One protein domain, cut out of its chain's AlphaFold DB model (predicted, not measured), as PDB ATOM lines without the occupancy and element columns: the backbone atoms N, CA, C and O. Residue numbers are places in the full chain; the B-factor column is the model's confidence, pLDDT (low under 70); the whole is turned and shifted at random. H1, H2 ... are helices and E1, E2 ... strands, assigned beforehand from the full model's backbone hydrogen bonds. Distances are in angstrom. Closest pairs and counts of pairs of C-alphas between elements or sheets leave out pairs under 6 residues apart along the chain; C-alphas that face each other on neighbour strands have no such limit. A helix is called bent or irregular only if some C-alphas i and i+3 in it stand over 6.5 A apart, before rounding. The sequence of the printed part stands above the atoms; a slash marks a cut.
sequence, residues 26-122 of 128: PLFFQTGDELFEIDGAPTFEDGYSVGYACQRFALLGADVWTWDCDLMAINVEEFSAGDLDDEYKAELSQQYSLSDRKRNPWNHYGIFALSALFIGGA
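AT A GLANCE: This is residues 26 to 122 of the 128 residues of an uncharacterized protein of Hahella sp. CCB-MM4 (UniProt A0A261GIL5). One long antiparallel sheet of four strands, strongly twisted and curled like part of an open barrel, makes the middle of this domain, with a short helix, H1, near one end of it and a longer helix, H2, at the other. H2 points away from the sheet as an arm, and its residues 115 to 122 stick out free and lengthen the whole. The printed part has 97 residues, with four named strands and then two named helices in the order E1, E2, E3, E4, H1, H2; the sheet's order is E1, E2, E3, E4, and the class is mixed, helices and strands. The whole is only just loose, close to compact, with a radius of gyration of the C-alphas of 15.2 A and spans of 52 by 26 by 20 A, only just a rod.

HOW THE PARTS SIT: Start with E1, residues 29 to 37, and look across to E2, residues 49 to 59, its antiparallel neighbour at 160 degrees between directions. This hairpin has N 34 and O 54 at 2.8 A and N 58 and O 30 at 2.8 A, within hydrogen-bond range. Next comes E3, residues 62 to 75, which forms a hairpin with E2, antiparallel at 159 degrees; look at N 53 and O 70, 2.9 A, and N 62 and O 59, 3.0 A. E4, residues 80 to 82, forms an antiparallel hairpin with E3, with N 82 and O 73 at 2.8 A. The four strands make a meander, each strand the antiparallel neighbour of the one before, with E1 and E4 as edge strands. The strands bend: E1 by 74 degrees at residue 32, E2 by 66 degrees at residue 55, and E3 by 117 degrees at residue 72. H1, residues 86 to 95, is on the sheet over E3, and the closest C-alphas of the two are those of Leu 71 and Lys 89, 6.8 A apart. Its height over the sheet is 9.8 A, and it runs slantwise to the strands, at 47 degrees to E3 on the local plane. H2, residues 105 to 122, is on the sheet over E3, and its closest C-alpha pair with E3 is Ala 62 and Asn 107, 4.1 A apart. H2 stands up from the sheet, its line rising 57 degrees out of the local plane. H1 and H2 are apart. In the helices' backbones, 4 of 6 O i to N i+4 pairs are within hydrogen-bond range in H1 and 12 of 14 in H2.

IN THESE COORDINATES: Find C-alpha 29 at (11.733, -45.772, -36.769), where E1 begins; it runs 22.4 A to C-alpha 37. E2 then covers 27.0 A from Ser 49 to Leu 59, E3 21.1 A from Ala 62 to Asn 75, and E4 7.0 A from Ser 80 to Gly 82. Find H1 at C-alpha 86, (39.330, -41.013, -17.719); it is 14.6 A long. H2 runs 25.1 A from Pro 105 to C-alpha 122 at (-6.981, -56.052, -31.424). It is irregular, with C-alphas 108 and 111 at 7.6 A, and has a kink of 33 degrees near residue 112.

THE WHOLE: The two C-alphas farthest apart are those of Glu 87 in H1 and Ala 122 in H2, 52.6 A. Without residues 115 to 122 the body spans 40 by 24 by 20 A. The printed part has no cut. The link from E1 to E2, 11 residues, is long, and the one from H1 to H2, 9 residues, is short; those from E2 to E3, E3 to E4 and E4 to H1 are tight. In this model the mean pLDDT of the printed part is 89.2, and residues 26 to 27 are under 70.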
ATOM      1  N   PRO A  26      12.913 -43.941 -41.854       55.44
ATOM      2  CA  PRO A  26      11.505 -43.560 -41.968       55.44
ATOM      3  C   PRO A  26      11.012 -42.918 -40.671       55.44
ATOM      4  O   PRO A  26      11.310 -43.450 -39.615       55.44
ATOM      5  N   LEU A  27      10.194 -41.860 -40.744       62.22
ATOM      6  CA  LEU A  27       9.626 -41.085 -39.611       62.22
ATOM      7  C   LEU A  27       9.061 -41.910 -38.429       62.22
ATOM      8  O   LEU A  27       8.807 -41.372 -37.356       62.22
ATOM      9  N   PHE A  28       8.839 -43.206 -38.634       70.25
ATOM     10  CA  PHE A  28       8.343 -44.161 -37.658       70.25
ATOM     11  C   PHE A  28       9.442 -44.866 -36.868       70.25
ATOM     12  O   PHE A  28       9.196 -45.176 -35.715       70.25
ATOM     13  N   PHE A  29      10.616 -45.114 -37.442       77.88
ATOM     14  CA  PHE A  29      11.733 -45.772 -36.769       77.88
ATOM     15  C   PHE A  29      12.864 -44.762 -36.601       77.88
ATOM     16  O   PHE A  29      13.162 -44.003 -37.517       77.88
ATOM     17  N   GLN A  30      13.501 -44.729 -35.440       81.56
ATOM     18  CA  GLN A  30      14.678 -43.900 -35.218       81.56
ATOM     19  C   GLN A  30      15.780 -44.779 -34.646       81.56
ATOM     20  O   GLN A  30      15.591 -45.428 -33.622       81.56
ATOM     21  N   THR A  31      16.915 -44.819 -35.334       84.69
ATOM     22  CA  THR A  31      18.142 -45.465 -34.862       84.69
ATOM     23  C   THR A  31      19.273 -44.463 -34.949       84.69
ATOM     24  O   THR A  31      19.392 -43.790 -35.975       84.69
ATOM     25  N   GLY A  32      20.102 -44.392 -33.920       85.56
ATOM     26  CA  GLY A  32      21.261 -43.510 -33.895       85.56
ATOM     27  C   GLY A  32      21.621 -43.103 -32.480       85.56
ATOM     28  O   GLY A  32      21.133 -43.703 -31.520       85.56
ATOM     29  N   ASP A  33      22.457 -42.081 -32.389       89.38
ATOM     30  CA  ASP A  33      22.883 -41.522 -31.117       89.38
ATOM     31  C   ASP A  33      21.754 -40.696 -30.489       89.38
ATOM     32  O   ASP A  33      20.884 -40.147 -31.173       89.38
ATOM     33  N   GLU A  34      21.747 -40.649 -29.169       90.75
ATOM     34  CA  GLU A  34      20.858 -39.843 -28.348       90.75
ATOM     35  C   GLU A  34      21.641 -39.350 -27.139       90.75
ATOM     36  O   GLU A  34      22.420 -40.100 -26.542       90.75
ATOM     37  N   LEU A  35      21.423 -38.087 -26.789       93.00
ATOM     38  CA  LEU A  35      22.105 -37.434 -25.683       93.00
ATOM     39  C   LEU A  35      21.116 -37.266 -24.534       93.00
ATOM     40  O   LEU A  35      20.031 -36.713 -24.700       93.00
ATOM     41  N   PHE A  36      21.495 -37.751 -23.359       92.94
ATOM     42  CA  PHE A  36      20.681 -37.676 -22.159       92.94
ATOM     43  C   PHE A  36      21.393 -36.857 -21.088       92.94
ATOM     44  O   PHE A  36      22.415 -37.275 -20.549       92.94
ATOM     45  N   GLU A  37      20.820 -35.711 -20.740       93.19
ATOM     46  CA  GLU A  37      21.277 -34.895 -19.609       93.19
ATOM     47  C   GLU A  37      21.069 -35.619 -18.285       93.19
ATOM     48  O   GLU A  37      20.189 -36.472 -18.161       93.19
ATOM     49  N   ILE A  38      21.849 -35.251 -17.276       93.38
ATOM     50  CA  ILE A  38      21.660 -35.704 -15.900       93.38
ATOM     51  C   ILE A  38      21.251 -34.490 -15.063       93.38
ATOM     52  O   ILE A  38      21.907 -33.448 -15.093       93.38
ATOM     53  N   ASP A  39      20.153 -34.594 -14.313       86.06
ATOM     54  CA  ASP A  39      19.702 -33.477 -13.480       86.06
ATOM     55  C   ASP A  39      20.689 -33.256 -12.315       86.06
ATOM     56  O   ASP A  39      21.027 -34.176 -11.571       86.06
ATOM     57  N   GLY A  40      21.146 -32.012 -12.137       85.31
ATOM     58  CA  GLY A  40      22.103 -31.657 -11.081       85.31
ATOM     59  C   GLY A  40      23.553 -32.056 -11.371       85.31
ATOM     60  O   GLY A  40      24.387 -31.997 -10.465       85.31
ATOM     61  N   ALA A  41      23.859 -32.454 -12.608       89.56
ATOM     62  CA  ALA A  41      25.227 -32.618 -13.080       89.56
ATOM     63  C   ALA A  41      25.975 -31.274 -13.195       89.56
ATOM     64  O   ALA A  41      25.346 -30.234 -13.424       89.56
ATOM     65  N   PRO A  42      27.318 -31.280 -13.094       89.50
ATOM     66  CA  PRO A  42      28.133 -30.121 -13.425       89.50
ATOM     67  C   PRO A  42      27.900 -29.661 -14.870       89.50
ATOM     68  O   PRO A  42      27.794 -30.468 -15.797       89.50
ATOM     69  N   THR A  43      27.855 -28.344 -15.046       90.81
ATOM     70  CA  THR A  43      27.825 -27.675 -16.349       90.81
ATOM     71  C   THR A  43      29.204 -27.105 -16.656       90.81
ATOM     72  O   THR A  43      29.833 -26.506 -15.783       90.81
ATOM     73  N   PHE A  44      29.650 -27.263 -17.892       88.62
ATOM     74  CA  PHE A  44      30.895 -26.720 -18.419       88.62
ATOM     75  C   PHE A  44      30.640 -25.413 -19.188       88.62
ATOM     76  O   PHE A  44      29.509 -24.926 -19.275       88.62
ATOM     77  N   GLU A  45      31.705 -24.826 -19.734       84.25
ATOM     78  CA  GLU A  45      31.603 -23.690 -20.654       84.25
ATOM     79  C   GLU A  45      30.882 -24.093 -21.960       84.25
ATOM     80  O   GLU A  45      30.681 -25.276 -22.243       84.25
ATOM     81  N   ASP A  46      30.436 -23.102 -22.737       85.00
ATOM     82  CA  ASP A  46      29.798 -23.288 -24.053       85.00
ATOM     83  C   ASP A  46      28.552 -24.200 -24.076       85.00
ATOM     84  O   ASP A  46      28.217 -24.810 -25.090       85.00
ATOM     85  N   GLY A  47      27.833 -24.290 -22.953       86.44
ATOM     86  CA  GLY A  47      26.561 -25.018 -22.868       86.44
ATOM     87  C   GLY A  47      26.699 -26.538 -22.750       86.44
ATOM     88  O   GLY A  47      25.698 -27.246 -22.843       86.44
ATOM     89  N   TYR A  48      27.909 -27.053 -22.519       92.25
ATOM     90  CA  TYR A  48      28.111 -28.472 -22.244       92.25
ATOM     91  C   TYR A  48      27.725 -28.818 -20.799       92.25
ATOM     92  O   TYR A  48      27.893 -28.027 -19.874       92.25
ATOM     93  N   SER A  49      27.239 -30.032 -20.576       94.00
ATOM     94  CA  SER A  49      26.948 -30.587 -19.250       94.00
ATOM     95  C   SER A  49      27.317 -32.064 -19.196       94.00
ATOM     96  O   SER A  49      27.452 -32.707 -20.236       94.00
ATOM     97  N   VAL A  50      27.517 -32.621 -18.001       94.88
ATOM     98  CA  VAL A  50      27.731 -34.071 -17.882       94.88
ATOM     99  C   VAL A  50      26.431 -34.803 -18.217       94.88
ATOM    100  O   VAL A  50      25.373 -34.530 -17.644       94.88
ATOM    101  N   GLY A  51      26.519 -35.768 -19.128       95.06
ATOM    102  CA  GLY A  51      25.387 -36.580 -19.548       95.06
ATOM    103  C   GLY A  51      25.815 -37.888 -20.197       95.06
ATOM    104  O   GLY A  51      26.998 -38.201 -20.299       95.06
ATOM    105  N   TYR A  52      24.834 -38.672 -20.626       95.00
ATOM    106  CA  TYR A  52      25.057 -39.938 -21.309       95.00
ATOM    107  C   TYR A  52      24.814 -39.797 -22.807       95.00
ATOM    108  O   TYR A  52      23.706 -39.456 -23.219       95.00
ATOM    109  N   ALA A  53      25.809 -40.135 -23.617       94.38
ATOM    110  CA  ALA A  53      25.614 -40.401 -25.035       94.38
ATOM    111  C   ALA A  53      25.329 -41.895 -25.205       94.38
ATOM    112  O   ALA A  53      26.116 -42.730 -24.770       94.38
ATOM    113  N   CYS A  54      24.191 -42.249 -25.791       93.31
ATOM    114  CA  CYS A  54      23.795 -43.638 -25.998       93.31
ATOM    115  C   CYS A  54      23.402 -43.874 -27.448       93.31
ATOM    116  O   CYS A  54      22.797 -43.010 -28.080       93.31
ATOM    117  N   GLN A  55      23.575 -45.104 -27.917       92.00
ATOM    118  CA  GLN A  55      22.825 -45.571 -29.074       92.00
ATOM    119  C   GLN A  55      21.394 -45.913 -28.671       92.00
ATOM    120  O   GLN A  55      21.126 -46.425 -27.577       92.00
ATOM    121  N   ARG A  56      20.447 -45.654 -29.571       90.50
ATOM    122  CA  ARG A  56      19.042 -45.972 -29.338       90.50
ATOM    123  C   ARG A  56      18.329 -46.549 -30.545       90.50
ATOM    124  O   ARG A  56      18.683 -46.310 -31.698       90.50
ATOM    125  N   PHE A  57      17.251 -47.258 -30.236       90.88
ATOM    126  CA  PHE A  57      16.211 -47.665 -31.165       90.88
ATOM    127  C   PHE A  57      14.866 -47.197 -30.625       90.88
ATOM    128  O   PHE A  57      14.469 -47.562 -29.515       90.88
ATOM    129  N   ALA A  58      14.150 -46.421 -31.427       87.75
ATOM    130  CA  ALA A  58      12.851 -45.880 -31.085       87.75
ATOM    131  C   ALA A  58      11.824 -46.090 -32.196       87.75
ATOM    132  O   ALA A  58      12.147 -46.217 -33.380       87.75
ATOM    133  N   LEU A  59      10.565 -46.125 -31.771       88.06
ATOM    134  CA  LEU A  59       9.388 -46.198 -32.613       88.06
ATOM    135  C   LEU A  59       8.519 -44.975 -32.317       88.06
ATOM    136  O   LEU A  59       8.069 -44.794 -31.188       88.06
ATOM    137  N   LEU A  60       8.263 -44.135 -33.321       85.75
ATOM    138  CA  LEU A  60       7.503 -42.886 -33.179       85.75
ATOM    139  C   LEU A  60       8.075 -41.972 -32.075       85.75
ATOM    140  O   LEU A  60       7.330 -41.333 -31.333       85.75
ATOM    141  N   GLY A  61       9.403 -41.942 -31.926       80.50
ATOM    142  CA  GLY A  61      10.086 -41.175 -30.883       80.50
ATOM    143  C   GLY A  61       9.988 -41.765 -29.470       80.50
ATOM    144  O   GLY A  61      10.576 -41.198 -28.553       80.50
ATOM    145  N   ALA A  62       9.286 -42.887 -29.286       88.94
ATOM    146  CA  ALA A  62       9.294 -43.654 -28.048       88.94
ATOM    147  C   ALA A  62      10.418 -44.691 -28.090       88.94
ATOM    148  O   ALA A  62      10.458 -45.522 -29.000       88.94
ATOM    149  N   ASP A  63      11.320 -44.664 -27.116       89.50
ATOM    150  CA  ASP A  63      12.439 -45.595 -27.088       89.50
ATOM    151  C   ASP A  63      11.952 -47.007 -26.802       89.50
ATOM    152  O   ASP A  63      11.249 -47.282 -25.829       89.50
ATOM    153  N   VAL A  64      12.392 -47.921 -27.653       91.94
ATOM    154  CA  VAL A  64      12.257 -49.356 -27.447       91.94
ATOM    155  C   VAL A  64      13.457 -49.859 -26.649       91.94
ATOM    156  O   VAL A  64      13.293 -50.653 -25.726       91.94
ATOM    157  N   TRP A  65      14.661 -49.394 -26.998       91.12
ATOM    158  CA  TRP A  65      15.903 -49.843 -26.376       91.12
ATOM    159  C   TRP A  65      17.019 -48.797 -26.502       91.12
ATOM    160  O   TRP A  65      17.096 -48.096 -27.509       91.12
ATOM    161  N   THR A  66      17.893 -48.722 -25.496       91.56
ATOM    162  CA  THR A  66      19.113 -47.891 -25.483       91.56
ATOM    163  C   THR A  66      20.296 -48.763 -25.078       91.56
ATOM    164  O   THR A  66      20.161 -49.519 -24.114       91.56
ATOM    165  N   TRP A  67      21.429 -48.649 -25.763       93.88
ATOM    166  CA  TRP A  67      22.648 -49.418 -25.501       93.88
ATOM    167  C   TRP A  67      23.898 -48.575 -25.784       93.88
ATOM    168  O   TRP A  67      23.767 -47.421 -26.183       93.88
ATOM    169  N   ASP A  68      25.083 -49.138 -25.524       93.94
ATOM    170  CA  ASP A  68      26.386 -48.477 -25.699       93.94
ATOM    171  C   ASP A  68      26.395 -47.050 -25.139       93.94
ATOM    172  O   ASP A  68      26.718 -46.084 -25.821       93.94
ATOM    173  N   CYS A  69      25.936 -46.930 -23.894       93.94
ATOM    174  CA  CYS A  69      25.844 -45.657 -23.201       93.94
ATOM    175  C   CYS A  69      27.172 -45.309 -22.551       93.94
ATOM    176  O   CYS A  69      27.680 -46.098 -21.751       93.94
ATOM    177  N   ASP A  70      27.660 -44.107 -22.826       94.88
ATOM    178  CA  ASP A  70      28.893 -43.599 -22.255       94.88
ATOM    179  C   ASP A  70      28.703 -42.236 -21.588       94.88
ATOM    180  O   ASP A  70      27.898 -41.419 -22.035       94.88
ATOM    181  N   LEU A  71      29.428 -42.013 -20.491       94.75
ATOM    182  CA  LEU A  71      29.384 -40.769 -19.730       94.75
ATOM    183  C   LEU A  71      30.325 -39.752 -20.382       94.75
ATOM    184  O   LEU A  71      31.535 -39.974 -20.447       94.75
ATOM    185  N   MET A  72      29.760 -38.654 -20.876       95.12
ATOM    186  CA  MET A  72      30.436 -37.675 -21.728       95.12
ATOM    187  C   MET A  72      30.040 -36.243 -21.344       95.12
ATOM    188  O   MET A  72      29.052 -36.017 -20.640       95.12
ATOM    189  N   ALA A  73      30.794 -35.259 -21.833       94.62
ATOM    190  CA  ALA A  73      30.335 -33.877 -21.867       94.62
ATOM    191  C   ALA A  73      29.400 -33.721 -23.070       94.62
ATOM    192  O   ALA A  73      29.827 -33.907 -24.206       94.62
ATOM    193  N   ILE A  74      28.132 -33.396 -22.847       93.94
ATOM    194  CA  ILE A  74      27.119 -33.295 -23.902       93.94
ATOM    195  C   ILE A  74      26.575 -31.874 -24.015       93.94
ATOM    196  O   ILE A  74      26.407 -31.185 -23.010       93.94
ATOM    197  N   ASN A  75      26.241 -31.458 -25.230       92.00
ATOM    198  CA  ASN A  75      25.443 -30.269 -25.496       92.00
ATOM    199  C   ASN A  75      24.222 -30.699 -26.320       92.00
ATOM    200  O   ASN A  75      24.334 -31.095 -27.482       92.00
ATOM    201  N   VAL A  76      23.043 -30.670 -25.695       87.94
ATOM    202  CA  VAL A  76      21.793 -31.126 -26.323       87.94
ATOM    203  C   VAL A  76      21.287 -30.138 -27.375       87.94
ATOM    204  O   VAL A  76      20.677 -30.564 -28.355       87.94
ATOM    205  N   GLU A  77      21.557 -28.840 -27.212       87.19
ATOM    206  CA  GLU A  77      21.132 -27.806 -28.164       87.19
ATOM    207  C   GLU A  77      21.885 -27.923 -29.495       87.19
ATOM    208  O   GLU A  77      21.279 -27.821 -30.564       87.19
ATOM    209  N   GLU A  78      23.190 -28.193 -29.433       89.25
ATOM    210  CA  GLU A  78      24.046 -28.399 -30.606       89.25
ATOM    211  C   GLU A  78      24.106 -29.863 -31.069       89.25
ATOM    212  O   GLU A  78      24.641 -30.151 -32.141       89.25
ATOM    213  N   PHE A  79      23.525 -30.781 -30.291       88.38
ATOM    214  CA  PHE A  79      23.591 -32.228 -30.496       88.38
ATOM    215  C   PHE A  79      25.037 -32.726 -30.670       88.38
ATOM    216  O   PHE A  79      25.377 -33.425 -31.628       88.38
ATOM    217  N   SER A  80      25.903 -32.337 -29.738       90.81
ATOM    218  CA  SER A  80      27.323 -32.683 -29.728       90.81
ATOM    219  C   SER A  80      27.731 -33.354 -28.417       90.81
ATOM    220  O   SER A  80      27.120 -33.156 -27.366       90.81
ATOM    221  N   ALA A  81      28.781 -34.169 -28.489       92.12
ATOM    222  CA  ALA A  81      29.390 -34.812 -27.336       92.12
ATOM    223  C   ALA A  81      30.917 -34.722 -27.429       92.12
ATOM    224  O   ALA A  81      31.486 -34.788 -28.521       92.12
ATOM    225  N   GLY A  82      31.561 -34.564 -26.278       92.12
ATOM    226  CA  GLY A  82      33.004 -34.560 -26.100       92.12
ATOM    227  C   GLY A  82      33.418 -35.544 -25.013       92.12
ATOM    228  O   GLY A  82      32.691 -35.765 -24.039       92.12
ATOM    229  N   ASP A  83      34.589 -36.148 -25.194       93.44
ATOM    230  CA  ASP A  83      35.157 -37.068 -24.216       93.44
ATOM    231  C   ASP A  83      35.513 -36.334 -22.917       93.44
ATOM    232  O   ASP A  83      36.044 -35.221 -22.928       93.44
ATOM    233  N   LEU A  84      35.224 -36.985 -21.792       91.94
ATOM    234  CA  LEU A  84      35.742 -36.602 -20.481       91.94
ATOM    235  C   LEU A  84      37.075 -37.316 -20.256       91.94
ATOM    236  O   LEU A  84      37.274 -38.421 -20.762       91.94
ATOM    237  N   ASP A  85      37.972 -36.714 -19.479       92.88
ATOM    238  CA  ASP A  85      39.180 -37.419 -19.063       92.88
ATOM    239  C   ASP A  85      38.828 -38.657 -18.212       92.88
ATOM    240  O   ASP A  85      37.830 -38.676 -17.487       92.88
ATOM    241  N   ASP A  86      39.638 -39.712 -18.325       93.56
ATOM    242  CA  ASP A  86      39.330 -41.013 -17.719       93.56
ATOM    243  C   ASP A  86      39.233 -40.956 -16.183       93.56
ATOM    244  O   ASP A  86      38.448 -41.696 -15.585       93.56
ATOM    245  N   GLU A  87      40.014 -40.084 -15.535       92.38
ATOM    246  CA  GLU A  87      40.042 -39.945 -14.074       92.38
ATOM    247  C   GLU A  87      38.753 -39.285 -13.568       92.38
ATOM    248  O   GLU A  87      38.085 -39.804 -12.670       92.38
ATOM    249  N   TYR A  88      38.340 -38.199 -14.213       91.75
ATOM    250  CA  TYR A  88      37.121 -37.471 -13.899       91.75
ATOM    251  C   TYR A  88      35.867 -38.265 -14.260       91.75
ATOM    252  O   TYR A  88      34.897 -38.303 -13.501       91.75
ATOM    253  N   LYS A  89      35.894 -38.992 -15.380       92.38
ATOM    254  CA  LYS A  89      34.829 -39.923 -15.758       92.38
ATOM    255  C   LYS A  89      34.656 -41.033 -14.722       92.38
ATOM    256  O   LYS A  89      33.523 -41.368 -14.370       92.38
ATOM    257  N   ALA A  90      35.754 -41.580 -14.196       92.56
ATOM    258  CA  ALA A  90      35.707 -42.584 -13.136       92.56
ATOM    259  C   ALA A  90      35.090 -42.026 -11.843       92.56
ATOM    260  O   ALA A  90      34.299 -42.724 -11.205       92.56
ATOM    261  N   GLU A  91      35.384 -40.775 -11.480       92.69
ATOM    262  CA  GLU A  91      34.751 -40.096 -10.344       92.69
ATOM    263  C   GLU A  91      33.246 -39.889 -10.571       92.69
ATOM    264  O   GLU A  91      32.422 -40.293  -9.745       92.69
ATOM    265  N   LEU A  92      32.868 -39.312 -11.713       92.44
ATOM    266  CA  LEU A  92      31.477 -39.007 -12.036       92.44
ATOM    267  C   LEU A  92      30.625 -40.271 -12.171       92.44
ATOM    268  O   LEU A  92      29.475 -40.267 -11.742       92.44
ATOM    269  N   SER A  93      31.178 -41.373 -12.684       90.94
ATOM    270  CA  SER A  93      30.456 -42.649 -12.804       90.94
ATOM    271  C   SER A  93      30.037 -43.255 -11.454       90.94
ATOM    272  O   SER A  93      29.104 -44.057 -11.403       90.94
ATOM    273  N   GLN A  94      30.692 -42.863 -10.352       91.94
ATOM    274  CA  GLN A  94      30.303 -43.271  -8.996       91.94
ATOM    275  C   GLN A  94      29.146 -42.429  -8.449       91.94
ATOM    276  O   GLN A  94      28.414 -42.892  -7.576       91.94
ATOM    277  N   GLN A  95      29.001 -41.198  -8.942       92.62
ATOM    278  CA  GLN A  95      27.995 -40.237  -8.485       92.62
ATOM    279  C   GLN A  95      26.733 -40.268  -9.348       92.62
ATOM    280  O   GLN A  95      25.629 -40.149  -8.823       92.62
ATOM    281  N   TYR A  96      26.899 -40.451 -10.657       92.25
ATOM    282  CA  TYR A  96      25.834 -40.384 -11.643       92.25
ATOM    283  C   TYR A  96      25.754 -41.688 -12.421       92.25
ATOM    284  O   TYR A  96      26.537 -41.969 -13.330       92.25
ATOM    285  N   SER A  97      24.764 -42.493 -12.070       92.19
ATOM    286  CA  SER A  97      24.471 -43.755 -12.730       92.19
ATOM    287  C   SER A  97      23.672 -43.547 -14.017       92.19
ATOM    288  O   SER A  97      23.032 -42.517 -14.231       92.19
ATOM    289  N   LEU A  98      23.619 -44.576 -14.868       90.19
ATOM    290  CA  LEU A  98      22.815 -44.537 -16.091       90.19
ATOM    291  C   LEU A  98      21.315 -44.299 -15.823       90.19
ATOM    292  O   LEU A  98      20.597 -43.812 -16.697       90.19
ATOM    293  N   SER A  99      20.814 -44.648 -14.633       90.12
ATOM    294  CA  SER A  99      19.422 -44.386 -14.243       90.12
ATOM    295  C   SER A  99      19.122 -42.919 -13.950       90.12
ATOM    296  O   SER A  99      17.953 -42.546 -14.014       90.12
ATOM    297  N   ASP A 100      20.140 -42.098 -13.687       91.50
ATOM    298  CA  ASP A 100      19.976 -40.675 -13.354       91.50
ATOM    299  C   ASP A 100      19.794 -39.797 -14.598       91.50
ATOM    300  O   ASP A 100      19.506 -38.603 -14.511       91.50
ATOM    301  N   ARG A 101      19.923 -40.402 -15.781       90.81
ATOM    302  CA  ARG A 101      19.690 -39.729 -17.050       90.81
ATOM    303  C   ARG A 101      18.227 -39.299 -17.179       90.81
ATOM    304  O   ARG A 101      17.282 -40.071 -16.983       90.81
ATOM    305  N   LYS A 102      18.040 -38.065 -17.608       90.62
ATOM    306  CA  LYS A 102      16.749 -37.457 -17.864       90.62
ATOM    307  C   LYS A 102      16.163 -38.006 -19.149       90.62
ATOM    308  O   LYS A 102      16.792 -38.000 -20.202       90.62
ATOM    309  N   ARG A 103      14.914 -38.457 -19.076       86.75
ATOM    310  CA  ARG A 103      14.174 -38.939 -20.244       86.75
ATOM    311  C   ARG A 103      12.854 -38.209 -20.350       86.75
ATOM    312  O   ARG A 103      12.114 -38.091 -19.375       86.75
ATOM    313  N   ASN A 104      12.527 -37.771 -21.561       85.56
ATOM    314  CA  ASN A 104      11.185 -37.290 -21.852       85.56
ATOM    315  C   ASN A 104      10.165 -38.414 -21.532       85.56
ATOM    316  O   ASN A 104      10.395 -39.561 -21.924       85.56
ATOM    317  N   PRO A 105       9.030 -38.128 -20.862       89.00
ATOM    318  CA  PRO A 105       8.006 -39.132 -20.572       89.00
ATOM    319  C   PRO A 105       7.543 -39.943 -21.791       89.00
ATOM    320  O   PRO A 105       7.309 -41.143 -21.666       89.00
ATOM    321  N   TRP A 106       7.439 -39.327 -22.974       87.81
ATOM    322  CA  TRP A 106       7.096 -40.046 -24.206       87.81
ATOM    323  C   TRP A 106       8.218 -40.980 -24.659       87.81
ATOM    324  O   TRP A 106       7.962 -42.132 -24.999       87.81
ATOM    325  N   ASN A 107       9.463 -40.507 -24.604       86.19
ATOM    326  CA  ASN A 107      10.638 -41.319 -24.897       86.19
ATOM    327  C   ASN A 107      10.686 -42.555 -23.979       86.19
ATOM    328  O   ASN A 107      10.869 -43.666 -24.461       86.19
ATOM    329  N   HIS A 108      10.430 -42.379 -22.680       89.31
ATOM    330  CA  HIS A 108      10.527 -43.463 -21.705       89.31
ATOM    331  C   HIS A 108       9.324 -44.424 -21.709       89.31
ATOM    332  O   HIS A 108       9.509 -45.637 -21.619       89.31
ATOM    333  N   TYR A 109       8.093 -43.908 -21.816       89.00
ATOM    334  CA  TYR A 109       6.866 -44.700 -21.637       89.00
ATOM    335  C   TYR A 109       6.036 -44.896 -22.909       89.00
ATOM    336  O   TYR A 109       5.077 -45.674 -22.909       89.00
ATOM    337  N   GLY A 110       6.372 -44.216 -24.006       87.94
ATOM    338  CA  GLY A 110       5.563 -44.217 -25.222       87.94
ATOM    339  C   GLY A 110       5.388 -45.613 -25.821       87.94
ATOM    340  O   GLY A 110       4.309 -45.926 -26.322       87.94
ATOM    341  N   ILE A 111       6.373 -46.508 -25.680       91.00
ATOM    342  CA  ILE A 111       6.268 -47.877 -26.200       91.00
ATOM    343  C   ILE A 111       5.187 -48.693 -25.479       91.00
ATOM    344  O   ILE A 111       4.468 -49.472 -26.112       91.00
ATOM    345  N   PHE A 112       4.992 -48.467 -24.177       90.75
ATOM    346  CA  PHE A 112       3.903 -49.085 -23.420       90.75
ATOM    347  C   PHE A 112       2.547 -48.535 -23.860       90.75
ATOM    348  O   PHE A 112       1.603 -49.308 -24.036       90.75
ATOM    349  N   ALA A 113       2.456 -47.225 -24.110       89.12
ATOM    350  CA  ALA A 113       1.240 -46.608 -24.633       89.12
ATOM    351  C   ALA A 113       0.879 -47.159 -26.026       89.12
ATOM    352  O   ALA A 113      -0.268 -47.547 -26.261       89.12
ATOM    353  N   LEU A 114       1.859 -47.274 -26.929       87.50
ATOM    354  CA  LEU A 114       1.681 -47.872 -28.256       87.50
ATOM    355  C   LEU A 114       1.240 -49.339 -28.164       87.50
ATOM    356  O   LEU A 114       0.295 -49.749 -28.842       87.50
ATOM    357  N   SER A 115       1.867 -50.116 -27.279       88.69
ATOM    358  CA  SER A 115       1.523 -51.524 -27.053       88.69
ATOM    359  C   SER A 115       0.092 -51.682 -26.533       88.69
ATOM    360  O   SER A 115      -0.672 -52.502 -27.046       88.69
ATOM    361  N   ALA A 116      -0.313 -50.852 -25.568       89.12
ATOM    362  CA  ALA A 116      -1.669 -50.850 -25.028       89.12
ATOM    363  C   ALA A 116      -2.719 -50.506 -26.097       89.12
ATOM    364  O   ALA A 116      -3.768 -51.149 -26.159       89.12
ATOM    365  N   LEU A 117      -2.430 -49.541 -26.980       87.81
ATOM    366  CA  LEU A 117      -3.311 -49.190 -28.098       87.81
ATOM    367  C   LEU A 117      -3.467 -50.345 -29.090       87.81
ATOM    368  O   LEU A 117      -4.585 -50.630 -29.528       87.81
ATOM    369  N   PHE A 118      -2.370 -51.025 -29.429       87.31
ATOM    370  CA  PHE A 118      -2.397 -52.134 -30.378       87.31
ATOM    371  C   PHE A 118      -3.154 -53.345 -29.817       87.31
ATOM    372  O   PHE A 118      -4.077 -53.850 -30.460       87.31
ATOM    373  N   ILE A 119      -2.830 -53.764 -28.589       89.31
ATOM    374  CA  ILE A 119      -3.485 -54.895 -27.914       89.31
ATOM    375  C   ILE A 119      -4.962 -54.578 -27.660       89.31
ATOM    376  O   ILE A 119      -5.837 -55.372 -28.011       89.31
ATOM    377  N   GLY A 120      -5.264 -53.401 -27.108       85.94
ATOM    378  CA  GLY A 120      -6.637 -52.969 -26.855       85.94
ATOM    379  C   GLY A 120      -7.468 -52.902 -28.138       85.94
ATOM    380  O   GLY A 120      -8.601 -53.385 -28.176       85.94
ATOM    381  N   GLY A 121      -6.891 -52.377 -29.221       84.25
ATOM    382  CA  GLY A 121      -7.520 -52.350 -30.539       84.25
ATOM    383  C   GLY A 121      -7.790 -53.746 -31.106       84.25
ATOM    384  O   GLY A 121      -8.885 -53.995 -31.617       84.25
ATOM    385  N   ALA A 122      -6.832 -54.668 -30.980       86.69
ATOM    386  CA  ALA A 122      -6.981 -56.052 -31.424       86.69
ATOM    387  C   ALA A 122      -8.105 -56.776 -30.665       86.69
ATOM    388  O   ALA A 122      -8.998 -57.347 -31.293       86.69
TER     389      ALA A 122